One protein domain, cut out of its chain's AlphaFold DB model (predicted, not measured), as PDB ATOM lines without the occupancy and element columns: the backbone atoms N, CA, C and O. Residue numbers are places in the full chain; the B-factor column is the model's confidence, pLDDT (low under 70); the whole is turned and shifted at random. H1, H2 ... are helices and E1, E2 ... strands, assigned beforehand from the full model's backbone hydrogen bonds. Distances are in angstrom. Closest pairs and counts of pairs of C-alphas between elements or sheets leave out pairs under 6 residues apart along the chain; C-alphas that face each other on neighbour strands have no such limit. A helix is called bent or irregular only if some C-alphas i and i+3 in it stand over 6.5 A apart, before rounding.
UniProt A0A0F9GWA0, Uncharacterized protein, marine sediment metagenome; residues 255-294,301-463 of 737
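Overview. This is residues 255 to 294 and 301 to 463 of the 737 residues of an uncharacterized protein of marine sediment metagenome (UniProt A0A0F9GWA0). Eight helices are stacked as four layers of two into a slab: the hairpin H1 and H2, then the long H8 beside the bent H3, then the hairpin H6 and H7, then the hairpin H4 and H5. Residues 255 to 261 of H1 and residues 454 to 460, at the far end of H8, stick out. The printed part has 203 residues, with eight named helices and one named strand in the order H1 H2 H3 E1 H4 H5 H6 H7 H8. It is mostly helix and compact, with a radius of gyration of the C-alphas of 18.6 A and spans of 53 by 49 by 29 A.

Arrangement. Start with H1, residues 255 to 273, and H2, residues 277 to 294, a helical hairpin. They only just touch, with 3 pairs of C-alphas within 8 A, through residues 269 to 273 of H1 and residue 280 of H2 alone; the closest C-alphas are those of Val 273 and Leu 280, 6.4 A apart. H3, residues 305 to 324, was assigned as one helix by its hydrogen bonds but is bent, with C-alphas 313 and 316 6.6 A apart; its arms are H3a, 305 to 313, and H3b, 316 to 324. E1, residues 329 to 331, pairs with no named strand. Next come the hairpin of H4, residues 333 to 348, and H5, residues 356 to 368, and the hairpin of H6, residues 375 to 394, and H7, residues 399 to 415. H6 and H7 touch at a shallow tilt of 20 degrees, opposite ways, with Ala 389 and Glu 400 closest at 4.6 A between C-alphas. H4, H5 and H7 form a bundle, three helices side by side; C-alphas 335 and 409 are the closest of H4 and H7, 6.1 A apart. H6 touches H3b with residues 375 to 379 alone, closest at C-alphas 319 and 376, 5.2 A. H8, residues 425 to 459, touches H2, closest at C-alphas 281 and 437, 5.3 A, and touches H3b with residues 426 to 434 alone, closest at C-alphas 321 and 427, 5.4 A. Every O i to N i+4 pair is within hydrogen-bond range in H1, H3a, H3b, H4, H5 and H7, against 9 of 14 in H2, 15 of 16 in H6 and 30 of 31 in H8.

Along the chain. Find C-alpha 255 at (117.911, 95.228, 143.696), where H1 begins its 26.1 A. H6 measures 29.5 A. Find C-alpha 425 at (108.990, 93.430, 105.979); from there H8 runs 50.2 A to C-alpha 459 at (142.595, 80.990, 141.072).

Size, cuts and confidence. The two C-alphas farthest apart are those of Gly 422 and Ser 462, 54.7 A. Residues 295 to 300 are not printed, and C-alphas 294 and 301 are 13.6 A apart across this cut. Of the links that are printed whole, none is long. Mean pLDDT of the printed part is 74.9; look for values under 70 at residues 255 to 294, 301 to 310, 394 to 396, 441 and 443 to 463.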
ATOM      1  N   GLN A 255     118.588  96.051 144.704       41.09
ATOM      2  CA  GLN A 255     117.911  95.228 143.696       41.09
ATOM      3  C   GLN A 255     117.034  96.074 142.772       41.09
ATOM      4  O   GLN A 255     117.082  95.876 141.559       41.09
ATOM      5  N   ALA A 256     116.287  97.035 143.316       43.94
ATOM      6  CA  ALA A 256     115.458  97.952 142.548       43.94
ATOM      7  C   ALA A 256     116.308  98.831 141.619       43.94
ATOM      8  O   ALA A 256     115.987  98.946 140.441       43.94
ATOM      9  N   ARG A 257     117.444  99.364 142.087       42.31
ATOM     10  CA  ARG A 257     118.388 100.141 141.266       42.31
ATOM     11  C   ARG A 257     119.050  99.292 140.182       42.31
ATOM     12  O   ARG A 257     119.157  99.750 139.052       42.31
ATOM     13  N   ALA A 258     119.442  98.051 140.478       41.28
ATOM     14  CA  ALA A 258     119.991  97.140 139.470       41.28
ATOM     15  C   ALA A 258     118.941  96.729 138.419       41.28
ATOM     16  O   ALA A 258     119.257  96.641 137.233       41.28
ATOM     17  N   LEU A 259     117.691  96.510 138.840       44.38
ATOM     18  CA  LEU A 259     116.566  96.241 137.943       44.38
ATOM     19  C   LEU A 259     116.208  97.465 137.097       44.38
ATOM     20  O   LEU A 259     115.971  97.306 135.904       44.38
ATOM     21  N   ASN A 260     116.193  98.665 137.677       47.81
ATOM     22  CA  ASN A 260     115.879  99.906 136.970       47.81
ATOM     23  C   ASN A 260     116.986 100.290 135.984       47.81
ATOM     24  O   ASN A 260     116.674 100.579 134.837       47.81
ATOM     25  N   ALA A 261     118.259 100.164 136.366       43.94
ATOM     26  CA  ALA A 261     119.376 100.319 135.434       43.94
ATOM     27  C   ALA A 261     119.313  99.276 134.305       43.94
ATOM     28  O   ALA A 261     119.570  99.589 133.149       43.94
ATOM     29  N   GLY A 262     118.918  98.035 134.618       45.50
ATOM     30  CA  GLY A 262     118.659  97.009 133.609       45.50
ATOM     31  C   GLY A 262     117.535  97.396 132.644       45.50
ATOM     32  O   GLY A 262     117.697  97.223 131.441       45.50
ATOM     33  N   LYS A 263     116.421  97.941 133.151       48.22
ATOM     34  CA  LYS A 263     115.294  98.425 132.338       48.22
ATOM     35  C   LYS A 263     115.682  99.605 131.453       48.22
ATOM     36  O   LYS A 263     115.396  99.567 130.271       48.22
ATOM     37  N   GLU A 264     116.372 100.604 131.991       47.75
ATOM     38  CA  GLU A 264     116.806 101.787 131.240       47.75
ATOM     39  C   GLU A 264     117.767 101.417 130.101       47.75
ATOM     40  O   GLU A 264     117.644 101.912 128.980       47.75
ATOM     41  N   ILE A 265     118.667 100.466 130.359       48.44
ATOM     42  CA  ILE A 265     119.542  99.874 129.346       48.44
ATOM     43  C   ILE A 265     118.705  99.142 128.289       48.44
ATOM     44  O   ILE A 265     118.890  99.392 127.103       48.44
ATOM     45  N   ILE A 266     117.749  98.299 128.696       50.38
ATOM     46  CA  ILE A 266     116.833  97.596 127.781       50.38
ATOM     47  C   ILE A 266     116.028  98.578 126.922       50.38
ATOM     48  O   ILE A 266     115.914  98.353 125.725       50.38
ATOM     49  N   ASP A 267     115.504  99.660 127.492       51.81
ATOM     50  CA  ASP A 267     114.672 100.641 126.788       51.81
ATOM     51  C   ASP A 267     115.490 101.525 125.838       51.81
ATOM     52  O   ASP A 267     115.001 101.949 124.789       51.81
ATOM     53  N   THR A 268     116.743 101.814 126.187       51.03
ATOM     54  CA  THR A 268     117.686 102.525 125.308       51.03
ATOM     55  C   THR A 268     118.078 101.628 124.140       51.03
ATOM     56  O   THR A 268     117.894 101.987 122.982       51.03
ATOM     57  N   ILE A 269     118.451 100.386 124.436       53.34
ATOM     58  CA  ILE A 269     118.782  99.378 123.435       53.34
ATOM     59  C   ILE A 269     117.584  99.056 122.536       53.34
ATOM     60  O   ILE A 269     117.740  98.981 121.327       53.34
ATOM     61  N   ALA A 270     116.375  98.902 123.071       52.25
ATOM     62  CA  ALA A 270     115.185  98.647 122.265       52.25
ATOM     63  C   ALA A 270     114.892  99.791 121.286       52.25
ATOM     64  O   ALA A 270     114.463  99.531 120.164       52.25
ATOM     65  N   ARG A 271     115.162 101.039 121.684       56.78
ATOM     66  CA  ARG A 271     115.052 102.206 120.798       56.78
ATOM     67  C   ARG A 271     116.154 102.244 119.742       56.78
ATOM     68  O   ARG A 271     115.865 102.602 118.602       56.78
ATOM     69  N   ASP A 272     117.370 101.837 120.089       56.31
ATOM     70  CA  ASP A 272     118.533 101.931 119.203       56.31
ATOM     71  C   ASP A 272     118.674 100.721 118.253       56.31
ATOM     72  O   ASP A 272     118.992 100.921 117.083       56.31
ATOM     73  N   VAL A 273     118.295  99.494 118.659       53.69
ATOM     74  CA  VAL A 273     118.184  98.298 117.773       53.69
ATOM     75  C   VAL A 273     117.235  98.553 116.607       53.69
ATOM     76  O   VAL A 273     117.432  98.032 115.509       53.69
ATOM     77  N   VAL A 274     116.168  99.320 116.847       53.09
ATOM     78  CA  VAL A 274     115.196  99.674 115.806       53.09
ATOM     79  C   VAL A 274     115.820 100.618 114.771       53.09
ATOM     80  O   VAL A 274     115.417 100.577 113.609       53.09
ATOM     81  N   LYS A 275     116.811 101.428 115.165       56.56
ATOM     82  CA  LYS A 275     117.466 102.422 114.303       56.56
ATOM     83  C   LYS A 275     118.676 101.861 113.555       56.56
ATOM     84  O   LYS A 275     118.759 102.090 112.352       56.56
ATOM     85  N   ASP A 276     119.562 101.115 114.222       58.28
ATOM     86  CA  ASP A 276     120.752 100.519 113.596       58.28
ATOM     87  C   ASP A 276     121.138  99.154 114.226       58.28
ATOM     88  O   ASP A 276     121.732  99.088 115.307       58.28
ATOM     89  N   PRO A 277     120.763  98.030 113.592       47.97
ATOM     90  CA  PRO A 277     120.888  96.700 114.183       47.97
ATOM     91  C   PRO A 277     122.291  96.076 114.110       47.97
ATOM     92  O   PRO A 277     122.573  95.165 114.893       47.97
ATOM     93  N   ASP A 278     123.161  96.537 113.207       48.28
ATOM     94  CA  ASP A 278     124.471  95.910 112.966       48.28
ATOM     95  C   ASP A 278     125.524  96.358 113.995       48.28
ATOM     96  O   ASP A 278     126.385  95.575 114.403       48.28
ATOM     97  N   ILE A 279     125.411  97.593 114.490       50.59
ATOM     98  CA  ILE A 279     126.288  98.152 115.531       50.59
ATOM     99  C   ILE A 279     126.016  97.476 116.882       50.59
ATOM    100  O   ILE A 279     126.935  97.116 117.625       50.59
ATOM    101  N   LEU A 280     124.741  97.228 117.186       50.53
ATOM    102  CA  LEU A 280     124.336  96.840 118.528       50.53
ATOM    103  C   LEU A 280     124.555  95.359 118.853       50.53
ATOM    104  O   LEU A 280     124.685  95.011 120.024       50.53
ATOM    105  N   GLY A 281     124.617  94.477 117.852       50.12
ATOM    106  CA  GLY A 281     124.888  93.055 118.081       50.12
ATOM    107  C   GLY A 281     126.228  92.823 118.782       50.12
ATOM    108  O   GLY A 281     126.302  92.027 119.720       50.12
ATOM    109  N   ASN A 282     127.255  93.585 118.400       48.97
ATOM    110  CA  ASN A 282     128.591  93.501 118.989       48.97
ATOM    111  C   ASN A 282     128.664  94.193 120.360       48.97
ATOM    112  O   ASN A 282     129.217  93.625 121.302       48.97
ATOM    113  N   GLU A 283     128.043  95.367 120.517       53.97
ATOM    114  CA  GLU A 283     128.007  96.075 121.805       53.97
ATOM    115  C   GLU A 283     127.196  95.327 122.866       53.97
ATOM    116  O   GLU A 283     127.606  95.258 124.024       53.97
ATOM    117  N   LEU A 284     126.078  94.702 122.489       51.53
ATOM    118  CA  LEU A 284     125.286  93.864 123.386       51.53
ATOM    119  C   LEU A 284     126.050  92.636 123.845       51.53
ATOM    120  O   LEU A 284     126.061  92.321 125.036       51.53
ATOM    121  N   VAL A 285     126.704  91.957 122.908       49.53
ATOM    122  CA  VAL A 285     127.599  90.836 123.188       49.53
ATOM    123  C   VAL A 285     128.684  91.250 124.184       49.53
ATOM    124  O   VAL A 285     128.890  90.564 125.190       49.53
ATOM    125  N   GLU A 286     129.324  92.400 123.968       50.56
ATOM    126  CA  GLU A 286     130.317  92.940 124.894       50.56
ATOM    127  C   GLU A 286     129.721  93.328 126.250       50.56
ATOM    128  O   GLU A 286     130.338  93.076 127.284       50.56
ATOM    129  N   LEU A 287     128.525  93.911 126.287       49.81
ATOM    130  CA  LEU A 287     127.877  94.363 127.516       49.81
ATOM    131  C   LEU A 287     127.429  93.175 128.376       49.81
ATOM    132  O   LEU A 287     127.670  93.172 129.587       49.81
ATOM    133  N   PHE A 288     126.884  92.121 127.762       50.84
ATOM    134  CA  PHE A 288     126.604  90.848 128.430       50.84
ATOM    135  C   PHE A 288     127.893  90.168 128.917       50.84
ATOM    136  O   PHE A 288     127.931  89.689 130.055       50.84
ATOM    137  N   ALA A 289     128.970  90.184 128.124       49.31
ATOM    138  CA  ALA A 289     130.267  89.637 128.524       49.31
ATOM    139  C   ALA A 289     130.898  90.417 129.697       49.31
ATOM    140  O   ALA A 289     131.342  89.813 130.677       49.31
ATOM    141  N   ARG A 290     130.878  91.757 129.657       48.84
ATOM    142  CA  ARG A 290     131.413  92.642 130.710       48.84
ATOM    143  C   ARG A 290     130.584  92.571 131.992       48.84
ATOM    144  O   ARG A 290     131.141  92.523 133.088       48.84
ATOM    145  N   LYS A 291     129.251  92.542 131.901       42.25
ATOM    146  CA  LYS A 291     128.367  92.519 133.084       42.25
ATOM    147  C   LYS A 291     128.208  91.119 133.679       42.25
ATOM    148  O   LYS A 291     128.070  91.014 134.896       42.25
ATOM    149  N   GLY A 292     128.352  90.052 132.887       45.66
ATOM    150  CA  GLY A 292     128.469  88.676 133.388       45.66
ATOM    151  C   GLY A 292     129.647  88.478 134.356       45.66
ATOM    152  O   GLY A 292     129.569  87.650 135.264       45.66
ATOM    153  N   GLN A 293     130.700  89.294 134.229       42.00
ATOM    154  CA  GLN A 293     131.833  89.332 135.160       42.00
ATOM    155  C   GLN A 293     131.560  90.162 136.432       42.00
ATOM    156  O   GLN A 293     132.048  89.805 137.505       42.00
ATOM    157  N   ILE A 294     130.768  91.239 136.345       37.97
ATOM    158  CA  ILE A 294     130.552  92.206 137.443       37.97
ATOM    159  C   ILE A 294     129.650  91.660 138.561       37.97
ATOM    160  O   ILE A 294     129.832  92.012 139.721       37.97
ATOM    161  N   LEU A 301     124.648  81.743 140.468       40.94
ATOM    162  CA  LEU A 301     124.599  80.302 140.205       40.94
ATOM    163  C   LEU A 301     123.301  79.634 140.679       40.94
ATOM    164  O   LEU A 301     123.092  78.448 140.414       40.94
ATOM    165  N   LYS A 302     122.433  80.359 141.397       40.25
ATOM    166  CA  LYS A 302     121.127  79.843 141.806       40.25
ATOM    167  C   LYS A 302     120.106  80.132 140.704       40.25
ATOM    168  O   LYS A 302     119.555  81.217 140.645       40.25
ATOM    169  N   LYS A 303     119.861  79.100 139.887       46.72
ATOM    170  CA  LYS A 303     118.676  78.853 139.041       46.72
ATOM    171  C   LYS A 303     118.196  80.006 138.144       46.72
ATOM    172  O   LYS A 303     117.587  80.966 138.590       46.72
ATOM    173  N   GLY A 304     118.311  79.786 136.834       53.31
ATOM    174  CA  GLY A 304     117.487  80.466 135.835       53.31
ATOM    175  C   GLY A 304     117.889  81.892 135.485       53.31
ATOM    176  O   GLY A 304     117.117  82.546 134.800       53.31
ATOM    177  N   LEU A 305     119.059  82.392 135.903       53.22
ATOM    178  CA  LEU A 305     119.505  83.741 135.532       53.22
ATOM    179  C   LEU A 305     119.733  83.878 134.016       53.22
ATOM    180  O   LEU A 305     119.342  84.889 133.458       53.22
ATOM    181  N   ARG A 306     120.260  82.839 133.347       61.81
ATOM    182  CA  ARG A 306     120.369  82.758 131.874       61.81
ATOM    183  C   ARG A 306     119.028  83.050 131.208       61.81
ATOM    184  O   ARG A 306     118.907  83.954 130.397       61.81
ATOM    185  N   GLU A 307     118.021  82.281 131.604       61.19
ATOM    186  CA  GLU A 307     116.675  82.359 131.045       61.19
ATOM    187  C   GLU A 307     115.984  83.651 131.476       61.19
ATOM    188  O   GLU A 307     115.305  84.258 130.678       61.19
ATOM    189  N   THR A 308     116.199  84.128 132.704       62.81
ATOM    190  CA  THR A 308     115.541  85.336 133.225       62.81
ATOM    191  C   THR A 308     116.158  86.615 132.662       62.81
ATOM    192  O   THR A 308     115.421  87.540 132.365       62.81
ATOM    193  N   LEU A 309     117.477  86.684 132.471       62.47
ATOM    194  CA  LEU A 309     118.130  87.831 131.833       62.47
ATOM    195  C   LEU A 309     117.804  87.881 130.345       62.47
ATOM    196  O   LEU A 309     117.392  88.930 129.868       62.47
ATOM    197  N   LEU A 310     117.936  86.759 129.631       67.06
ATOM    198  CA  LEU A 310     117.615  86.714 128.207       67.06
ATOM    199  C   LEU A 310     116.106  86.891 127.970       67.06
ATOM    200  O   LEU A 310     115.729  87.670 127.103       67.06
ATOM    201  N   ASP A 311     115.227  86.266 128.762       72.31
ATOM    202  CA  ASP A 311     113.782  86.506 128.649       72.31
ATOM    203  C   ASP A 311     113.454  87.963 128.983       72.31
ATOM    204  O   ASP A 311     112.769  88.605 128.200       72.31
ATOM    205  N   ASN A 312     113.943  88.530 130.090       75.12
ATOM    206  CA  ASN A 312     113.599  89.910 130.455       75.12
ATOM    207  C   ASN A 312     114.127  90.933 129.447       75.12
ATOM    208  O   ASN A 312     113.461  91.936 129.212       75.12
ATOM    209  N   PHE A 313     115.294  90.677 128.860       76.81
ATOM    210  CA  PHE A 313     115.901  91.558 127.875       76.81
ATOM    211  C   PHE A 313     115.200  91.467 126.513       76.81
ATOM    212  O   PHE A 313     114.836  92.481 125.926       76.81
ATOM    213  N   PHE A 314     114.969  90.251 126.011       80.44
ATOM    214  CA  PHE A 314     114.444  90.059 124.659       80.44
ATOM    215  C   PHE A 314     112.916  90.054 124.588       80.44
ATOM    216  O   PHE A 314     112.355  90.333 123.531       80.44
ATOM    217  N   LYS A 315     112.203  89.773 125.683       83.19
ATOM    218  CA  LYS A 315     110.732  89.767 125.693       83.19
ATOM    219  C   LYS A 315     110.117  91.117 125.296       83.19
ATOM    220  O   LYS A 315     109.169  91.081 124.512       83.19
ATOM    221  N   PRO A 316     110.611  92.283 125.759       83.38
ATOM    222  CA  PRO A 316     110.178  93.582 125.242       83.38
ATOM    223  C   PRO A 316     110.406  93.724 123.732       83.38
ATOM    224  O   PRO A 316     109.489  94.125 123.023       83.38
ATOM    225  N   LEU A 317     111.565  93.291 123.223       81.12
ATOM    226  CA  LEU A 317     111.895  93.355 121.793       81.12
ATOM    227  C   LEU A 317     110.950  92.496 120.941       81.12
ATOM    228  O   LEU A 317     110.439  92.948 119.919       81.12
ATOM    229  N   TYR A 318     110.649  91.273 121.382       83.69
ATOM    230  CA  TYR A 318     109.676  90.415 120.702       83.69
ATOM    231  C   TYR A 318     108.241  90.953 120.791       83.69
ATOM    232  O   TYR A 318     107.458  90.767 119.859       83.69
ATOM    233  N   LYS A 319     107.871  91.618 121.894       84.12
ATOM    234  CA  LYS A 319     106.576  92.309 121.996       84.12
ATOM    235  C   LYS A 319     106.488  93.459 121.001       84.12
ATOM    236  O   LYS A 319     105.466  93.576 120.333       84.12
ATOM    237  N   GLU A 320     107.552  94.244 120.863       82.62
ATOM    238  CA  GLU A 320     107.607  95.353 119.911       82.62
ATOM    239  C   GLU A 320     107.567  94.856 118.461       82.62
ATOM    240  O   GLU A 320     106.770  95.344 117.666       82.62
ATOM    241  N   ALA A 321     108.299  93.786 118.136       80.19
ATOM    242  CA  ALA A 321     108.173  93.109 116.844       80.19
ATOM    243  C   ALA A 321     106.743  92.598 116.587       80.19
ATOM    244  O   ALA A 321     106.249  92.652 115.462       80.19
ATOM    245  N   GLY A 322     106.046  92.144 117.634       83.50
ATOM    246  CA  GLY A 322     104.635  91.777 117.555       83.50
ATOM    247  C   GLY A 322     103.717  92.981 117.326       83.50
ATOM    248  O   GLY A 322     102.745  92.860 116.588       83.50
ATOM    249  N   ARG A 323     104.037  94.141 117.913       85.56
ATOM    250  CA  ARG A 323     103.296  95.400 117.739       85.56
ATOM    251  C   ARG A 323     103.452  95.962 116.329       85.56
ATOM    252  O   ARG A 323     102.467  96.408 115.752       85.56
ATOM    253  N   LEU A 324     104.658  95.887 115.764       82.31
ATOM    254  CA  LEU A 324     104.951  96.280 114.380       82.31
ATOM    255  C   LEU A 324     104.330  95.331 113.350       82.31
ATOM    256  O   LEU A 324     104.191  95.678 112.180       82.31
ATOM    257  N   SER A 325     103.951  94.121 113.757       86.00
ATOM    258  CA  SER A 325     103.297  93.158 112.877       86.00
ATOM    259  C   SER A 325     102.152  92.431 113.597       86.00
ATOM    260  O   SER A 325     102.245  91.223 113.836       86.00
ATOM    261  N   PRO A 326     101.040  93.126 113.907       84.38
ATOM    262  CA  PRO A 326      99.950  92.602 114.742       84.38
ATOM    263  C   PRO A 326      99.233  91.398 114.112       84.38
ATOM    264  O   PRO A 326      98.685  90.539 114.813       84.38
ATOM    265  N   ASN A 327      99.303  91.287 112.784       88.75
ATOM    266  CA  ASN A 327      98.769  90.171 112.007       88.75
ATOM    267  C   ASN A 327      99.735  88.982 111.913       88.75
ATOM    268  O   ASN A 327      99.370  87.948 111.356       88.75
ATOM    269  N   THR A 328     100.934  89.080 112.499       88.62
ATOM    270  CA  THR A 328     101.878  87.961 112.525       88.62
ATOM    271  C   THR A 328     101.314  86.826 113.351       88.62
ATOM    272  O   THR A 328     100.902  86.990 114.509       88.62
ATOM    273  N   ARG A 329     101.323  85.648 112.745       90.81
ATOM    274  CA  ARG A 329     100.940  84.389 113.356       90.81
ATOM    275  C   ARG A 329     102.076  83.398 113.156       90.81
ATOM    276  O   ARG A 329     102.521  83.159 112.040       90.81
ATOM    277  N   LEU A 330     102.544  82.837 114.258       91.06
ATOM    278  CA  LEU A 330     103.539  81.780 114.294       91.06
ATOM    279  C   LEU A 330     102.839  80.434 114.372       91.06
ATOM    280  O   LEU A 330     101.948  80.235 115.204       91.06
ATOM    281  N   SER A 331     103.260  79.510 113.517       92.56
ATOM    282  CA  SER A 331     102.783  78.134 113.543       92.56
ATOM    283  C   SER A 331     103.250  77.427 114.813       92.56
ATOM    284  O   SER A 331     104.445  77.289 115.069       92.56
ATOM    285  N   THR A 332     102.310  76.894 115.591       93.81
ATOM    286  CA  THR A 332     102.639  76.045 116.744       93.81
ATOM    287  C   THR A 332     102.701  74.563 116.373       93.81
ATOM    288  O   THR A 332     102.808  73.707 117.256       93.81
ATOM    289  N   VAL A 333     102.561  74.225 115.089       94.31
ATOM    290  CA  VAL A 333     102.539  72.838 114.603       94.31
ATOM    291  C   VAL A 333     103.794  72.057 115.024       94.31
ATOM    292  O   VAL A 333     103.625  70.924 115.481       94.31
ATOM    293  N   PRO A 334     105.025  72.615 114.969       93.94
ATOM    294  CA  PRO A 334     106.218  71.910 115.449       93.94
ATOM    295  C   PRO A 334     106.127  71.532 116.933       93.94
ATOM    296  O   PRO A 334     106.436  70.400 117.305       93.94
ATOM    297  N   ILE A 335     105.614  72.444 117.768       93.94
ATOM    298  CA  ILE A 335     105.416  72.217 119.205       93.94
ATOM    299  C   ILE A 335     104.383  71.102 119.427       93.94
ATOM    300  O   ILE A 335     104.647  70.176 120.194       93.94
ATOM    301  N   LYS A 336     103.237  71.135 118.724       95.75
ATOM    302  CA  LYS A 336     102.214  70.074 118.816       95.75
ATOM    303  C   LYS A 336     102.786  68.708 118.453       95.75
ATOM    304  O   LYS A 336     102.705  67.781 119.256       95.75
ATOM    305  N   LYS A 337     103.435  68.609 117.286       95.94
ATOM    306  CA  LYS A 337     104.054  67.367 116.799       95.94
ATOM    307  C   LYS A 337     105.089  66.829 117.786       95.94
ATOM    308  O   LYS A 337     105.154  65.621 118.010       95.94
ATOM    309  N   PHE A 338     105.883  67.707 118.398       95.69
ATOM    310  CA  PHE A 338     106.851  67.311 119.416       95.69
ATOM    311  C   PHE A 338     106.172  66.740 120.670       95.69
ATOM    312  O   PHE A 338     106.551  65.656 121.123       95.69
ATOM    313  N   ILE A 339     105.150  67.418 121.208       95.75
ATOM    314  CA  ILE A 339     104.417  66.949 122.393       95.75
ATOM    315  C   ILE A 339     103.743  65.604 122.112       95.75
ATOM    316  O   ILE A 339     103.901  64.668 122.895       95.75
ATOM    317  N   GLU A 340     103.044  65.473 120.984       97.56
ATOM    318  CA  GLU A 340     102.396  64.225 120.568       97.56
ATOM    319  C   GLU A 340     103.403  63.081 120.446       97.56
ATOM    320  O   GLU A 340     103.167  61.986 120.961       97.56
ATOM    321  N   LYS A 341     104.557  63.335 119.815       97.19
ATOM    322  CA  LYS A 341     105.637  62.353 119.690       97.19
ATOM    323  C   LYS A 341     106.140  61.903 121.060       97.19
ATOM    324  O   LYS A 341     106.270  60.702 121.285       97.19
ATOM    325  N   LYS A 342     106.400  62.832 121.983       95.81
ATOM    326  CA  LYS A 342     106.897  62.512 123.331       95.81
ATOM    327  C   LYS A 342     105.855  61.796 124.186       95.81
ATOM    328  O   LYS A 342     106.215  60.862 124.891       95.81
ATOM    329  N   LEU A 343     104.577  62.165 124.086       96.19
ATOM    330  CA  LEU A 343     103.484  61.463 124.765       96.19
ATOM    331  C   LEU A 343     103.301  60.036 124.227       96.19
ATOM    332  O   LEU A 343     103.127  59.112 125.018       96.19
ATOM    333  N   LYS A 344     103.393  59.833 122.905       97.19
ATOM    334  CA  LYS A 344     103.377  58.493 122.293       97.19
ATOM    335  C   LYS A 344     104.578  57.654 122.738       97.19
ATOM    336  O   LYS A 344     104.408  56.489 123.076       97.19
ATOM    337  N   GLN A 345     105.776  58.244 122.777       95.50
ATOM    338  CA  GLN A 345     106.988  57.580 123.276       95.50
ATOM    339  C   GLN A 345     106.871  57.203 124.755       95.50
ATOM    340  O   GLN A 345     107.237  56.093 125.126       95.50
ATOM    341  N   ASP A 346     106.341  58.098 125.588       95.94
ATOM    342  CA  ASP A 346     106.101  57.822 127.002       95.94
ATOM    343  C   ASP A 346     105.111  56.663 127.179       95.94
ATOM    344  O   ASP A 346     105.401  55.729 127.923       95.94
ATOM    345  N   LEU A 347     103.998  56.655 126.434       95.44
ATOM    346  CA  LEU A 347     103.022  55.561 126.461       95.44
ATOM    347  C   LEU A 347     103.640  54.223 126.025       95.44
ATOM    348  O   LEU A 347     103.459  53.220 126.711       95.44
ATOM    349  N   ALA A 348     104.421  54.220 124.940       95.88
ATOM    350  CA  ALA A 348     105.131  53.031 124.459       95.88
ATOM    351  C   ALA A 348     106.160  52.496 125.476       95.88
ATOM    352  O   ALA A 348     106.464  51.308 125.482       95.88
ATOM    353  N   GLN A 349     106.674  53.356 126.359       94.25
ATOM    354  CA  GLN A 349     107.592  52.999 127.442       94.25
ATOM    355  C   GLN A 349     106.877  52.774 128.787       94.25
ATOM    356  O   GLN A 349     107.500  52.887 129.847       94.25
ATOM    357  N   GLY A 350     105.567  52.503 128.777       95.19
ATOM    358  CA  GLY A 350     104.785  52.230 129.989       95.19
ATOM    359  C   GLY A 350     104.598  53.445 130.906       95.19
ATOM    360  O   GLY A 350     104.368  53.293 132.103       95.19
ATOM    361  N   GLY A 351     104.724  54.665 130.379       91.75
ATOM    362  CA  GLY A 351     104.576  55.909 131.137       91.75
ATOM    363  C   GLY A 351     105.764  56.246 132.039       91.75
ATOM    364  O   GLY A 351     105.570  56.846 133.100       91.75
ATOM    365  N   THR A 352     106.970  55.788 131.686       89.94
ATOM    366  CA  THR A 352     108.181  55.921 132.517       89.94
ATOM    367  C   THR A 352     109.059  57.129 132.176       89.94
ATOM    368  O   THR A 352     109.994  57.429 132.938       89.94
ATOM    369  N   LEU A 353     108.778  57.817 131.064       88.06
ATOM    370  CA  LEU A 353     109.549  58.941 130.531       88.06
ATOM    371  C   LEU A 353     109.080  60.276 131.132       88.06
ATOM    372  O   LEU A 353     109.906  61.143 131.417       88.06
ATOM    373  N   LEU A 354     107.778  60.415 131.394       91.56
ATOM    374  CA  LEU A 354     107.156  61.579 132.025       91.56
ATOM    375  C   LEU A 354     106.454  61.200 133.334       91.56
ATOM    376  O   LEU A 354     105.749  60.190 133.425       91.56
ATOM    377  N   THR A 355     106.568  62.051 134.355       91.75
ATOM    378  CA  THR A 355     105.774  61.876 135.579       91.75
ATOM    379  C   THR A 355     104.288  62.086 135.302       91.75
ATOM    380  O   THR A 355     103.885  62.579 134.246       91.75
ATOM    381  N   ARG A 356     103.427  61.682 136.247       92.88
ATOM    382  CA  ARG A 356     101.975  61.908 136.136       92.88
ATOM    383  C   ARG A 356     101.663  63.397 135.957       92.88
ATOM    384  O   ARG A 356     100.839  63.747 135.114       92.88
ATOM    385  N   GLU A 357     102.354  64.254 136.706       90.00
ATOM    386  CA  GLU A 357     102.234  65.708 136.596       90.00
ATOM    387  C   GLU A 357     102.744  66.209 135.240       90.00
ATOM    388  O   GLU A 357     102.014  66.908 134.537       90.00
ATOM    389  N   GLY A 358     103.935  65.774 134.808       91.81
ATOM    390  CA  GLY A 358     104.482  66.139 133.501       91.81
ATOM    391  C   GLY A 358     103.589  65.727 132.327       91.81
ATOM    392  O   GLY A 358     103.382  66.518 131.409       91.81
ATOM    393  N   ARG A 359     102.980  64.534 132.379       94.69
ATOM    394  CA  ARG A 359     101.979  64.080 131.397       94.69
ATOM    395  C   ARG A 359     100.724  64.937 131.403       94.69
ATOM    396  O   ARG A 359     100.258  65.323 130.334       94.69
ATOM    397  N   SER A 360     100.167  65.205 132.584       94.06
ATOM    398  CA  SER A 360      98.972  66.043 132.726       94.06
ATOM    399  C   SER A 360      99.226  67.424 132.125       94.06
ATOM    400  O   SER A 360      98.456  67.907 131.296       94.06
ATOM    401  N   ARG A 361     100.385  68.005 132.439       91.94
ATOM    402  CA  ARG A 361     100.808  69.298 131.916       91.94
ATOM    403  C   ARG A 361     101.045  69.268 130.405       91.94
ATOM    404  O   ARG A 361     100.576  70.165 129.719       91.94
ATOM    405  N   ALA A 362     101.697  68.236 129.870       92.38
ATOM    406  CA  ALA A 362     101.896  68.072 128.429       92.38
ATOM    407  C   ALA A 362     100.564  67.946 127.667       92.38
ATOM    408  O   ALA A 362     100.384  68.602 126.643       92.38
ATOM    409  N   LYS A 363      99.604  67.170 128.187       95.75
ATOM    410  CA  LYS A 363      98.248  67.061 127.618       95.75
ATOM    411  C   LYS A 363      97.489  68.384 127.695       95.75
ATOM    412  O   LYS A 363      96.885  68.794 126.712       95.75
ATOM    413  N   PHE A 364      97.564  69.075 128.833       93.12
ATOM    414  CA  PHE A 364      96.967  70.399 128.996       93.12
ATOM    415  C   PHE A 364      97.517  71.382 127.958       93.12
ATOM    416  O   PHE A 364      96.752  72.085 127.307       93.12
ATOM    417  N   VAL A 365      98.838  71.407 127.772       90.62
ATOM    418  CA  VAL A 365      99.485  72.251 126.766       90.62
ATOM    419  C   VAL A 365      99.016  71.877 125.362       90.62
ATOM    420  O   VAL A 365      98.634  72.769 124.616       90.62
ATOM    421  N   LEU A 366      98.995  70.586 125.012       93.94
ATOM    422  CA  LEU A 366      98.567  70.115 123.693       93.94
ATOM    423  C   LEU A 366      97.126  70.535 123.366       93.94
ATOM    424  O   LEU A 366      96.877  71.052 122.279       93.94
ATOM    425  N   ASN A 367      96.210  70.376 124.325       94.00
ATOM    426  CA  ASN A 367      94.792  70.698 124.155       94.00
ATOM    427  C   ASN A 367      94.536  72.209 124.055       94.00
ATOM    428  O   ASN A 367      93.613  72.630 123.368       94.00
ATOM    429  N   ASN A 368      95.362  73.028 124.713       91.50
ATOM    430  CA  ASN A 368      95.221  74.486 124.715       91.50
ATOM    431  C   ASN A 368      96.108  75.191 123.676       91.50
ATOM    432  O   ASN A 368      96.052  76.418 123.537       91.50
ATOM    433  N   LEU A 369      96.957  74.469 122.940       92.12
ATOM    434  CA  LEU A 369      97.768  75.064 121.885       92.12
ATOM    435  C   LEU A 369      96.877  75.316 120.657       92.12
ATOM    436  O   LEU A 369      96.490  74.390 119.946       92.12
ATOM    437  N   GLN A 370      96.547  76.575 120.375       92.38
ATOM    438  CA  GLN A 370      95.975  76.964 119.080       92.38
ATOM    439  C   GLN A 370      97.007  76.721 117.977       92.38
ATOM    440  O   GLN A 370      98.193  76.816 118.252       92.38
ATOM    441  N   THR A 371      96.577  76.399 116.750       88.94
ATOM    442  CA  THR A 371      97.472  76.120 115.601       88.94
ATOM    443  C   THR A 371      98.396  77.285 115.259       88.94
ATOM    444  O   THR A 371      99.488  77.077 114.728       88.94
ATOM    445  N   GLN A 372      97.957  78.495 115.583       89.38
ATOM    446  CA  GLN A 372      98.670  79.734 115.361       89.38
ATOM    447  C   GLN A 372      98.619  80.603 116.616       89.38
ATOM    448  O   GLN A 372      97.616  80.626 117.331       89.38
ATOM    449  N   ARG A 373      99.706  81.325 116.883       91.56
ATOM    450  CA  ARG A 373      99.840  82.237 118.026       91.56
ATOM    451  C   ARG A 373     100.519  83.527 117.593       91.56
ATOM    452  O   ARG A 373     101.280  83.533 116.632       91.56
ATOM    453  N   THR A 374     100.258  84.627 118.288       91.50
ATOM    454  CA  THR A 374     101.017  85.867 118.057       91.50
ATOM    455  C   THR A 374     102.473  85.703 118.506       91.50
ATOM    456  O   THR A 374     102.786  84.816 119.307       91.50
ATOM    457  N   LEU A 375     103.372  86.572 118.033       87.56
ATOM    458  CA  LEU A 375     104.778  86.575 118.460       87.56
ATOM    459  C   LEU A 375     104.917  86.689 119.987       87.56
ATOM    460  O   LEU A 375     105.615  85.891 120.609       87.56
ATOM    461  N   GLY A 376     104.163  87.604 120.606       86.81
ATOM    462  CA  GLY A 376     104.129  87.753 122.063       86.81
ATOM    463  C   GLY A 376     103.645  86.488 122.780       86.81
ATOM    464  O   GLY A 376     104.285  86.037 123.727       86.81
ATOM    465  N   GLN A 377     102.577  85.858 122.278       89.38
ATOM    466  CA  GLN A 377     102.062  84.607 122.843       89.38
ATOM    467  C   GLN A 377     103.079  83.462 122.745       89.38
ATOM    468  O   GLN A 377     103.179  82.665 123.672       89.38
ATOM    469  N   MET A 378     103.854  83.372 121.661       89.69
ATOM    470  CA  MET A 378     104.894  82.343 121.524       89.69
ATOM    471  C   MET A 378     106.052  82.539 122.501       89.69
ATOM    472  O   MET A 378     106.527  81.567 123.089       89.69
ATOM    473  N   VAL A 379     106.460  83.785 122.745       87.75
ATOM    474  CA  VAL A 379     107.465  84.095 123.772       87.75
ATOM    475  C   VAL A 379     106.949  83.769 125.171       87.75
ATOM    476  O   VAL A 379     107.690  83.217 125.989       87.75
ATOM    477  N   ASP A 380     105.676  84.046 125.453       87.50
ATOM    478  CA  ASP A 380     105.048  83.670 126.721       87.50
ATOM    479  C   ASP A 380     104.967  82.146 126.893       87.50
ATOM    480  O   ASP A 380     105.278  81.631 127.970       87.50
ATOM    481  N   ILE A 381     104.636  81.415 125.823       89.31
ATOM    482  CA  ILE A 381     104.644  79.947 125.792       89.31
ATOM    483  C   ILE A 381     106.049  79.409 126.098       89.31
ATOM    484  O   ILE A 381     106.196  78.594 127.014       89.31
ATOM    485  N   ARG A 382     107.092  79.904 125.412       90.44
ATOM    486  CA  ARG A 382     108.491  79.537 125.697       90.44
ATOM    487  C   ARG A 382     108.843  79.787 127.162       90.44
ATOM    488  O   ARG A 382     109.330  78.888 127.849       90.44
ATOM    489  N   SER A 383     108.576  81.001 127.641       86.69
ATOM    490  CA  SER A 383     108.880  81.421 129.013       86.69
ATOM    491  C   SER A 383     108.182  80.517 130.035       86.69
ATOM    492  O   SER A 383     108.771  80.128 131.048       86.69
ATOM    493  N   SER A 384     106.930  80.126 129.762       89.12
ATOM    494  CA  SER A 384     106.175  79.193 130.599       89.12
ATOM    495  C   SER A 384     106.826  77.811 130.644       89.12
ATOM    496  O   SER A 384     106.919  77.233 131.726       89.12
ATOM    497  N   TYR A 385     107.313  77.280 129.519       89.81
ATOM    498  CA  TYR A 385     108.002  75.985 129.502       89.81
ATOM    499  C   TYR A 385     109.323  76.020 130.264       89.81
ATOM    500  O   TYR A 385     109.604  75.100 131.029       89.81
ATOM    501  N   LEU A 386     110.095  77.104 130.158       85.06
ATOM    502  CA  LEU A 386     111.309  77.293 130.960       85.06
ATOM    503  C   LEU A 386     110.994  77.394 132.459       85.06
ATOM    504  O   LEU A 386     111.733  76.870 133.297       85.06
ATOM    505  N   LYS A 387     109.885  78.047 132.823       86.56
ATOM    506  CA  LYS A 387     109.414  78.107 134.214       86.56
ATOM    507  C   LYS A 387     108.991  76.731 134.723       86.56
ATOM    508  O   LYS A 387     109.342  76.370 135.845       86.56
ATOM    509  N   ASP A 388     108.278  75.956 133.915       85.12
ATOM    510  CA  ASP A 388     107.852  74.606 134.282       85.12
ATOM    511  C   ASP A 388     109.062  73.658 134.379       85.12
ATOM    512  O   ASP A 388     109.207  72.969 135.387       85.12
ATOM    513  N   ALA A 389     110.022  73.725 133.448       83.19
ATOM    514  CA  ALA A 389     111.295  73.008 133.552       83.19
ATOM    515  C   ALA A 389     112.015  73.300 134.879       83.19
ATOM    516  O   ALA A 389     112.501  72.383 135.540       83.19
ATOM    517  N   ARG A 390     112.029  74.565 135.327       80.44
ATOM    518  CA  ARG A 390     112.617  74.956 136.619       80.44
ATOM    519  C   ARG A 390     111.893  74.350 137.822       80.44
ATOM    520  O   ARG A 390     112.569  73.985 138.786       80.44
ATOM    521  N   LYS A 391     110.562  74.236 137.783       82.81
ATOM    522  CA  LYS A 391     109.787  73.568 138.844       82.81
ATOM    523  C   LYS A 391     110.171  72.091 138.936       82.81
ATOM    524  O   LYS A 391     110.544  71.627 140.009       82.81
ATOM    525  N   PHE A 392     110.198  71.399 137.797       81.25
ATOM    526  CA  PHE A 392     110.549  69.977 137.721       81.25
ATOM    527  C   PHE A 392     112.020  69.696 138.076       81.25
ATOM    528  O   PHE A 392     112.326  68.677 138.697       81.25
ATOM    529  N   ALA A 393     112.930  70.636 137.799       73.44
ATOM    530  CA  ALA A 393     114.332  70.539 138.208       73.44
ATOM    531  C   ALA A 393     114.513  70.482 139.737       73.44
ATOM    532  O   ALA A 393     115.478  69.901 140.223       73.44
ATOM    533  N   VAL A 394     113.611  71.095 140.517       64.19
ATOM    534  CA  VAL A 394     113.706  71.095 141.989       64.19
ATOM    535  C   VAL A 394     113.471  69.693 142.556       64.19
ATOM    536  O   VAL A 394     114.086  69.346 143.559       64.19
ATOM    537  N   GLY A 395     112.633  68.888 141.897       65.06
ATOM    538  CA  GLY A 395     112.265  67.541 142.337       65.06
ATOM    539  C   GLY A 395     113.076  66.403 141.711       65.06
ATOM    540  O   GLY A 395     112.715  65.249 141.916       65.06
ATOM    541  N   ALA A 396     114.126  66.700 140.928       65.00
ATOM    542  CA  ALA A 396     114.802  65.719 140.066       65.00
ATOM    543  C   ALA A 396     113.821  64.949 139.150       65.00
ATOM    544  O   ALA A 396     114.020  63.771 138.839       65.00
ATOM    545  N   ASP A 397     112.750  65.623 138.722       79.25
ATOM    546  CA  ASP A 397     111.692  65.028 137.917       79.25
ATOM    547  C   ASP A 397     112.186  64.810 136.472       79.25
ATOM    548  O   ASP A 397     112.780  65.696 135.847       79.25
ATOM    549  N   LYS A 398     111.927  63.617 135.920       81.12
ATOM    550  CA  LYS A 398     112.276  63.252 134.537       81.12
ATOM    551  C   LYS A 398     111.652  64.197 133.499       81.12
ATOM    552  O   LYS A 398     112.229  64.397 132.430       81.12
ATOM    553  N   SER A 399     110.529  64.831 133.827       88.06
ATOM    554  CA  SER A 399     109.839  65.814 132.994       88.06
ATOM    555  C   SER A 399     110.601  67.130 132.829       88.06
ATOM    556  O   SER A 399     110.308  67.862 131.887       88.06
ATOM    557  N   GLU A 400     111.630  67.409 133.639       88.62
ATOM    558  CA  GLU A 400     112.523  68.557 133.419       88.62
ATOM    559  C   GLU A 400     113.099  68.551 131.994       88.62
ATOM    560  O   GLU A 400     113.061  69.569 131.304       88.62
ATOM    561  N   GLY A 401     113.617  67.400 131.544       84.75
ATOM    562  CA  GLY A 401     114.217  67.270 130.213       84.75
ATOM    563  C   GLY A 401     113.205  67.552 129.106       84.75
ATOM    564  O   GLY A 401     113.496  68.307 128.185       84.75
ATOM    565  N   PHE A 402     111.986  67.036 129.260       91.12
ATOM    566  CA  PHE A 402     110.895  67.276 128.321       91.12
ATOM    567  C   PHE A 402     110.551  68.762 128.185       91.12
ATOM    568  O   PHE A 402     110.462  69.250 127.064       91.12
ATOM    569  N   PHE A 403     110.394  69.496 129.292       90.25
ATOM    570  CA  PHE A 403     110.050  70.922 129.223       90.25
ATOM    571  C   PHE A 403     111.203  71.796 128.717       90.25
ATOM    572  O   PHE A 403     110.943  72.828 128.100       90.25
ATOM    573  N   ARG A 404     112.462  71.381 128.915       88.06
ATOM    574  CA  ARG A 404     113.616  72.043 128.286       88.06
ATOM    575  C   ARG A 404     113.628  71.842 126.774       88.06
ATOM    576  O   ARG A 404     113.696  72.825 126.050       88.06
ATOM    577  N   GLU A 405     113.488  70.603 126.307       90.50
ATOM    578  CA  GLU A 405     113.391  70.314 124.869       90.50
ATOM    579  C   GLU A 405     112.172  71.017 124.245       90.50
ATOM    580  O   GLU A 405     112.244  71.542 123.139       90.50
ATOM    581  N   LEU A 406     111.054  71.104 124.972       90.75
ATOM    582  CA  LEU A 406     109.864  71.818 124.513       90.75
ATOM    583  C   LEU A 406     110.110  73.328 124.365       90.75
ATOM    584  O   LEU A 406     109.627  73.935 123.409       90.75
ATOM    585  N   ALA A 407     110.865  73.933 125.286       88.69
ATOM    586  CA  ALA A 407     111.295  75.324 125.168       88.69
ATOM    587  C   ALA A 407     112.241  75.529 123.975       88.69
ATOM    588  O   ALA A 407     112.123  76.538 123.289       88.69
ATOM    589  N   GLU A 408     113.116  74.564 123.681       88.19
ATOM    590  CA  GLU A 408     113.991  74.597 122.501       88.19
ATOM    591  C   GLU A 408     113.208  74.485 121.188       88.19
ATOM    592  O   GLU A 408     113.506  75.203 120.240       88.19
ATOM    593  N   VAL A 409     112.165  73.652 121.126       91.19
ATOM    594  CA  VAL A 409     111.274  73.591 119.952       91.19
ATOM    595  C   VAL A 409     110.480  74.891 119.796       91.19
ATOM    596  O   VAL A 409     110.255  75.342 118.675       91.19
ATOM    597  N   ALA A 410     110.070  75.516 120.904       89.19
ATOM    598  CA  ALA A 410     109.430  76.830 120.867       89.19
ATOM    599  C   ALA A 410     110.396  77.930 120.397       89.19
ATOM    600  O   ALA A 410     109.993  78.779 119.611       89.19
ATOM    601  N   ASP A 411     111.661  77.878 120.824       87.06
ATOM    602  CA  ASP A 411     112.739  78.714 120.289       87.06
ATOM    603  C   ASP A 411     112.878  78.489 118.779       87.06
ATOM    604  O   ASP A 411     112.767  79.431 118.010       87.06
ATOM    605  N   GLN A 412     113.033  77.247 118.317       88.50
ATOM    606  CA  GLN A 412     113.147  76.949 116.884       88.50
ATOM    607  C   GLN A 412     111.955  77.485 116.084       88.50
ATOM    608  O   GLN A 412     112.153  78.069 115.027       88.50
ATOM    609  N   ALA A 413     110.734  77.367 116.609       87.38
ATOM    610  CA  ALA A 413     109.547  77.946 115.987       87.38
ATOM    611  C   ALA A 413     109.517  79.487 116.030       87.38
ATOM    612  O   ALA A 413     108.853  80.098 115.211       87.38
ATOM    613  N   LEU A 414     110.211  80.140 116.965       85.56
ATOM    614  CA  LEU A 414     110.409  81.597 116.945       85.56
ATOM    615  C   LEU A 414     111.474  82.015 115.918       85.56
ATOM    616  O   LEU A 414     111.404  83.115 115.368       85.56
ATOM    617  N   PHE A 415     112.460  81.148 115.676       81.50
ATOM    618  CA  PHE A 415     113.615  81.421 114.819       81.50
ATOM    619  C   PHE A 415     113.421  80.999 113.358       81.50
ATOM    620  O   PHE A 415     114.117  81.525 112.493       81.50
ATOM    621  N   ASP A 416     112.496  80.083 113.069       84.12
ATOM    622  CA  ASP A 416     112.261  79.548 111.728       84.12
ATOM    623  C   ASP A 416     111.379  80.498 110.892       84.12
ATOM    624  O   ASP A 416     110.175  80.608 111.155       84.12
ATOM    625  N   PRO A 417     111.924  81.143 109.838       77.38
ATOM    626  CA  PRO A 417     111.172  82.067 108.991       77.38
ATOM    627  C   PRO A 417     109.946  81.429 108.332       77.38
ATOM    628  O   PRO A 417     108.977  82.129 108.046       77.38
ATOM    629  N   SER A 418     109.971  80.110 108.100       82.00
ATOM    630  CA  SER A 418     108.870  79.380 107.461       82.00
ATOM    631  C   SER A 418     107.632  79.262 108.354       82.00
ATOM    632  O   SER A 418     106.524  79.041 107.868       82.00
ATOM    633  N   THR A 419     107.797  79.445 109.665       83.94
ATOM    634  CA  THR A 419     106.694  79.378 110.630       83.94
ATOM    635  C   THR A 419     105.955  80.705 110.785       83.94
ATOM    636  O   THR A 419     104.890  80.729 111.408       83.94
ATOM    637  N   VAL A 420     106.495  81.791 110.221       84.38
ATOM    638  CA  VAL A 420     105.999  83.156 110.381       84.38
ATOM    639  C   VAL A 420     105.066  83.534 109.224       84.38
ATOM    640  O   VAL A 420     105.512  83.853 108.124       84.38
ATOM    641  N   VAL A 421     103.758  83.560 109.476       86.62
ATOM    642  CA  VAL A 421     102.740  83.991 108.502       86.62
ATOM    643  C   VAL A 421     102.285  85.414 108.827       86.62
ATOM    644  O   VAL A 421     102.053  85.740 109.989       86.62
ATOM    645  N   GLY A 422     102.148  86.275 107.811       85.44
ATOM    646  CA  GLY A 422     101.576  87.621 107.973       85.44
ATOM    647  C   GLY A 422     102.494  88.670 108.616       85.44
ATOM    648  O   GLY A 422     102.004  89.695 109.085       85.44
ATOM    649  N   MET A 423     103.811  88.433 108.661       86.94
ATOM    650  CA  MET A 423     104.776  89.409 109.182       86.94
ATOM    651  C   MET A 423     105.171  90.437 108.125       86.94
ATOM    652  O   MET A 423     105.519  90.061 107.000       86.94
ATOM    653  N   THR A 424     105.139  91.718 108.501       87.00
ATOM    654  CA  THR A 424     105.543  92.822 107.620       87.00
ATOM    655  C   THR A 424     107.049  92.752 107.337       87.00
ATOM    656  O   THR A 424     107.787  92.107 108.096       87.00
ATOM    657  N   PRO A 425     107.553  93.371 106.255       85.44
ATOM    658  CA  PRO A 425     108.990  93.430 105.979       85.44
ATOM    659  C   PRO A 425     109.812  93.967 107.162       85.44
ATOM    660  O   PRO A 425     110.862  93.404 107.486       85.44
ATOM    661  N   GLU A 426     109.302  94.984 107.859       79.69
ATOM    662  CA  GLU A 426     109.918  95.609 109.035       79.69
ATOM    663  C   GLU A 426     109.944  94.640 110.216       79.69
ATOM    664  O   GLU A 426     110.989  94.451 110.836       79.69
ATOM    665  N   GLY A 427     108.829  93.948 110.481       80.88
ATOM    666  CA  GLY A 427     108.770  92.907 111.505       80.88
ATOM    667  C   GLY A 427     109.734  91.760 111.214       80.88
ATOM    668  O   GLY A 427     110.438  91.308 112.114       80.88
ATOM    669  N   LYS A 428     109.845  91.330 109.948       82.06
ATOM    670  CA  LYS A 428     110.807  90.298 109.520       82.06
ATOM    671  C   LYS A 428     112.249  90.765 109.675       82.06
ATOM    672  O   LYS A 428     113.121  89.943 109.956       82.06
ATOM    673  N   LYS A 429     112.533  92.050 109.438       83.12
ATOM    674  CA  LYS A 429     113.860  92.644 109.653       83.12
ATOM    675  C   LYS A 429     114.183  92.675 111.149       83.12
ATOM    676  O   LYS A 429     115.191  92.105 111.546       83.12
ATOM    677  N   LEU A 430     113.293  93.217 111.980       80.62
ATOM    678  CA  LEU A 430     113.485  93.274 113.430       80.62
ATOM    679  C   LEU A 430     113.610  91.879 114.054       80.62
ATOM    680  O   LEU A 430     114.504  91.656 114.862       80.62
ATOM    681  N   LEU A 431     112.774  90.917 113.650       81.75
ATOM    682  CA  LEU A 431     112.870  89.536 114.126       81.75
ATOM    683  C   LEU A 431     114.211  88.906 113.735       81.75
ATOM    684  O   LEU A 431     114.853  88.290 114.578       81.75
ATOM    685  N   ARG A 432     114.679  89.103 112.494       84.12
ATOM    686  CA  ARG A 432     116.019  88.659 112.074       84.12
ATOM    687  C   ARG A 432     117.120  89.280 112.930       84.12
ATOM    688  O   ARG A 432     117.999  88.543 113.357       84.12
ATOM    689  N   ASN A 433     117.034  90.571 113.243       82.81
ATOM    690  CA  ASN A 433     118.021  91.260 114.079       82.81
ATOM    691  C   ASN A 433     118.011  90.724 115.514       82.81
ATOM    692  O   ASN A 433     119.053  90.355 116.046       82.81
ATOM    693  N   ILE A 434     116.826  90.594 116.118       81.81
ATOM    694  CA  ILE A 434     116.665  89.989 117.445       81.81
ATOM    695  C   ILE A 434     117.304  88.598 117.463       81.81
ATOM    696  O   ILE A 434     118.050  88.271 118.382       81.81
ATOM    697  N   ASN A 435     117.048  87.797 116.432       78.81
ATOM    698  CA  ASN A 435     117.544  86.431 116.330       78.81
ATOM    699  C   ASN A 435     119.065  86.376 116.115       78.81
ATOM    700  O   ASN A 435     119.733  85.536 116.724       78.81
ATOM    701  N   ALA A 436     119.609  87.295 115.315       77.62
ATOM    702  CA  ALA A 436     121.041  87.452 115.073       77.62
ATOM    703  C   ALA A 436     121.814  87.843 116.339       77.62
ATOM    704  O   ALA A 436     122.989  87.515 116.448       77.62
ATOM    705  N   VAL A 437     121.163  88.483 117.316       78.38
ATOM    706  CA  VAL A 437     121.781  88.813 118.609       78.38
ATOM    707  C   VAL A 437     121.503  87.741 119.662       78.38
ATOM    708  O   VAL A 437     122.408  87.344 120.393       78.38
ATOM    709  N   TYR A 438     120.270  87.234 119.750       78.25
ATOM    710  CA  TYR A 438     119.860  86.281 120.785       78.25
ATOM    711  C   TYR A 438     120.668  84.982 120.745       78.25
ATOM    712  O   TYR A 438     121.114  84.509 121.792       78.25
ATOM    713  N   GLY A 439     120.857  84.407 119.551       76.19
ATOM    714  CA  GLY A 439     121.611  83.165 119.367       76.19
ATOM    715  C   GLY A 439     123.056  83.295 119.866       76.19
ATOM    716  O   GLY A 439     123.414  82.625 120.838       76.19
ATOM    717  N   PRO A 440     123.857  84.214 119.297       75.19
ATOM    718  CA  PRO A 440     125.223  84.463 119.748       75.19
ATOM    719  C   PRO A 440     125.318  84.890 121.213       75.19
ATOM    720  O   PRO A 440     126.181  84.391 121.927       75.19
ATOM    721  N   ALA A 441     124.420  85.744 121.717       68.69
ATOM    722  CA  ALA A 441     124.425  86.141 123.128       68.69
ATOM    723  C   ALA A 441     124.193  84.944 124.066       68.69
ATOM    724  O   ALA A 441     124.818  84.845 125.124       68.69
ATOM    725  N   ARG A 442     123.325  84.002 123.673       72.31
ATOM    726  CA  ARG A 442     123.099  82.749 124.404       72.31
ATOM    727  C   ARG A 442     124.348  81.864 124.403       72.31
ATOM    728  O   ARG A 442     124.670  81.309 125.453       72.31
ATOM    729  N   GLU A 443     125.025  81.734 123.267       69.12
ATOM    730  CA  GLU A 443     126.259  80.946 123.132       69.12
ATOM    731  C   GLU A 443     127.424  81.567 123.910       69.12
ATOM    732  O   GLU A 443     128.092  80.885 124.686       69.12
ATOM    733  N   LEU A 444     127.617  82.881 123.793       65.19
ATOM    734  CA  LEU A 444     128.643  83.634 124.510       65.19
ATOM    735  C   LEU A 444     128.414  83.641 126.015       65.19
ATOM    736  O   LEU A 444     129.378  83.571 126.774       65.19
ATOM    737  N   TYR A 445     127.161  83.696 126.476       66.06
ATOM    738  CA  TYR A 445     126.859  83.522 127.894       66.06
ATOM    739  C   TYR A 445     127.313  82.141 128.385       66.06
ATOM    740  O   TYR A 445     127.930  82.044 129.447       66.06
ATOM    741  N   ASP A 446     127.049  81.081 127.614       58.56
ATOM    742  CA  ASP A 446     127.480  79.722 127.957       58.56
ATOM    743  C   ASP A 446     129.018  79.611 127.947       58.56
ATOM    744  O   ASP A 446     129.609  79.049 128.873       58.56
ATOM    745  N   GLU A 447     129.687  80.214 126.962       64.62
ATOM    746  CA  GLU A 447     131.146  80.241 126.863       64.62
ATOM    747  C   GLU A 447     131.795  81.043 128.003       64.62
ATOM    748  O   GLU A 447     132.727  80.563 128.648       64.62
ATOM    749  N   GLN A 448     131.294  82.244 128.305       62.09
ATOM    750  CA  GLN A 448     131.776  83.087 129.404       62.09
ATOM    751  C   GLN A 448     131.504  82.448 130.763       62.09
ATOM    752  O   GLN A 448     132.333  82.540 131.668       62.09
ATOM    753  N   PHE A 449     130.378  81.751 130.912       57.41
ATOM    754  CA  PHE A 449     130.108  80.945 132.093       57.41
ATOM    755  C   PHE A 449     131.178  79.864 132.274       57.41
ATOM    756  O   PHE A 449     131.760  79.751 133.355       57.41
ATOM    757  N   ILE A 450     131.490  79.113 131.213       52.00
ATOM    758  CA  ILE A 450     132.549  78.098 131.229       52.00
ATOM    759  C   ILE A 450     133.906  78.748 131.534       52.00
ATOM    760  O   ILE A 450     134.581  78.314 132.463       52.00
ATOM    761  N   LYS A 451     134.284  79.831 130.844       59.06
ATOM    762  CA  LYS A 451     135.532  80.583 131.079       59.06
ATOM    763  C   LYS A 451     135.637  81.118 132.508       59.06
ATOM    764  O   LYS A 451     136.702  81.028 133.108       59.06
ATOM    765  N   SER A 452     134.548  81.623 133.082       56.97
ATOM    766  CA  SER A 452     134.494  82.096 134.470       56.97
ATOM    767  C   SER A 452     134.698  80.947 135.456       56.97
ATOM    768  O   SER A 452     135.496  81.063 136.386       56.97
ATOM    769  N   VAL A 453     134.068  79.793 135.211       50.03
ATOM    770  CA  VAL A 453     134.315  78.571 135.988       50.03
ATOM    771  C   VAL A 453     135.779  78.130 135.856       50.03
ATOM    772  O   VAL A 453     136.398  77.819 136.870       50.03
ATOM    773  N   LEU A 454     136.364  78.162 134.654       51.88
ATOM    774  CA  LEU A 454     137.768  77.807 134.394       51.88
ATOM    775  C   LEU A 454     138.770  78.780 135.044       51.88
ATOM    776  O   LEU A 454     139.752  78.355 135.649       51.88
ATOM    777  N   SER A 455     138.509  80.084 134.994       60.72
ATOM    778  CA  SER A 455     139.333  81.114 135.639       60.72
ATOM    779  C   SER A 455     139.266  81.016 137.168       60.72
ATOM    780  O   SER A 455     140.291  81.058 137.857       60.72
ATOM    781  N   GLN A 456     138.068  80.790 137.720       56.47
ATOM    782  CA  GLN A 456     137.889  80.526 139.149       56.47
ATOM    783  C   GLN A 456     138.518  79.196 139.575       56.47
ATOM    784  O   GLN A 456     138.958  79.078 140.717       56.47
ATOM    785  N   LEU A 457     138.597  78.207 138.678       51.09
ATOM    786  CA  LEU A 457     139.330  76.968 138.928       51.09
ATOM    787  C   LEU A 457     140.824  77.221 139.065       51.09
ATOM    788  O   LEU A 457     141.410  76.722 140.017       51.09
ATOM    789  N   GLY A 458     141.420  78.016 138.174       55.19
ATOM    790  CA  GLY A 458     142.843  78.356 138.256       55.19
ATOM    791  C   GLY A 458     143.208  79.148 139.519       55.19
ATOM    792  O   GLY A 458     144.253  78.917 140.116       55.19
ATOM    793  N   THR A 459     142.329  80.055 139.958       63.47
ATOM    794  CA  THR A 459     142.595  80.990 141.072       63.47
ATOM    795  C   THR A 459     142.106  80.509 142.438       63.47
ATOM    796  O   THR A 459     142.646  80.880 143.478       63.47
ATOM    797  N   SER A 460     141.035  79.721 142.489       69.81
ATOM    798  CA  SER A 460     140.438  79.223 143.730       69.81
ATOM    799  C   SER A 460     139.721  77.885 143.501       69.81
ATOM    800  O   SER A 460     138.490  77.813 143.639       69.81
ATOM    801  N   PRO A 461     140.478  76.794 143.256       58.22
ATOM    802  CA  PRO A 461     139.918  75.460 143.028       58.22
ATOM    803  C   PRO A 461     138.932  75.035 144.127       58.22
ATOM    804  O   PRO A 461     137.949  74.348 143.870       58.22
ATOM    805  N   SER A 462     139.162  75.503 145.360       61.19
ATOM    806  CA  SER A 462     138.374  75.207 146.561       61.19
ATOM    807  C   SER A 462     136.987  75.864 146.563       61.19
ATOM    808  O   SER A 462     136.025  75.313 147.105       61.19
ATOM    809  N   LYS A 463     136.843  77.045 145.956       69.50
ATOM    810  CA  LYS A 463     135.538  77.697 145.786       69.50
ATOM    811  C   LYS A 463     134.742  76.984 144.703       69.50
ATOM    812  O   LYS A 463     133.556  76.730 144.900       69.50
TER     813      LYS A 463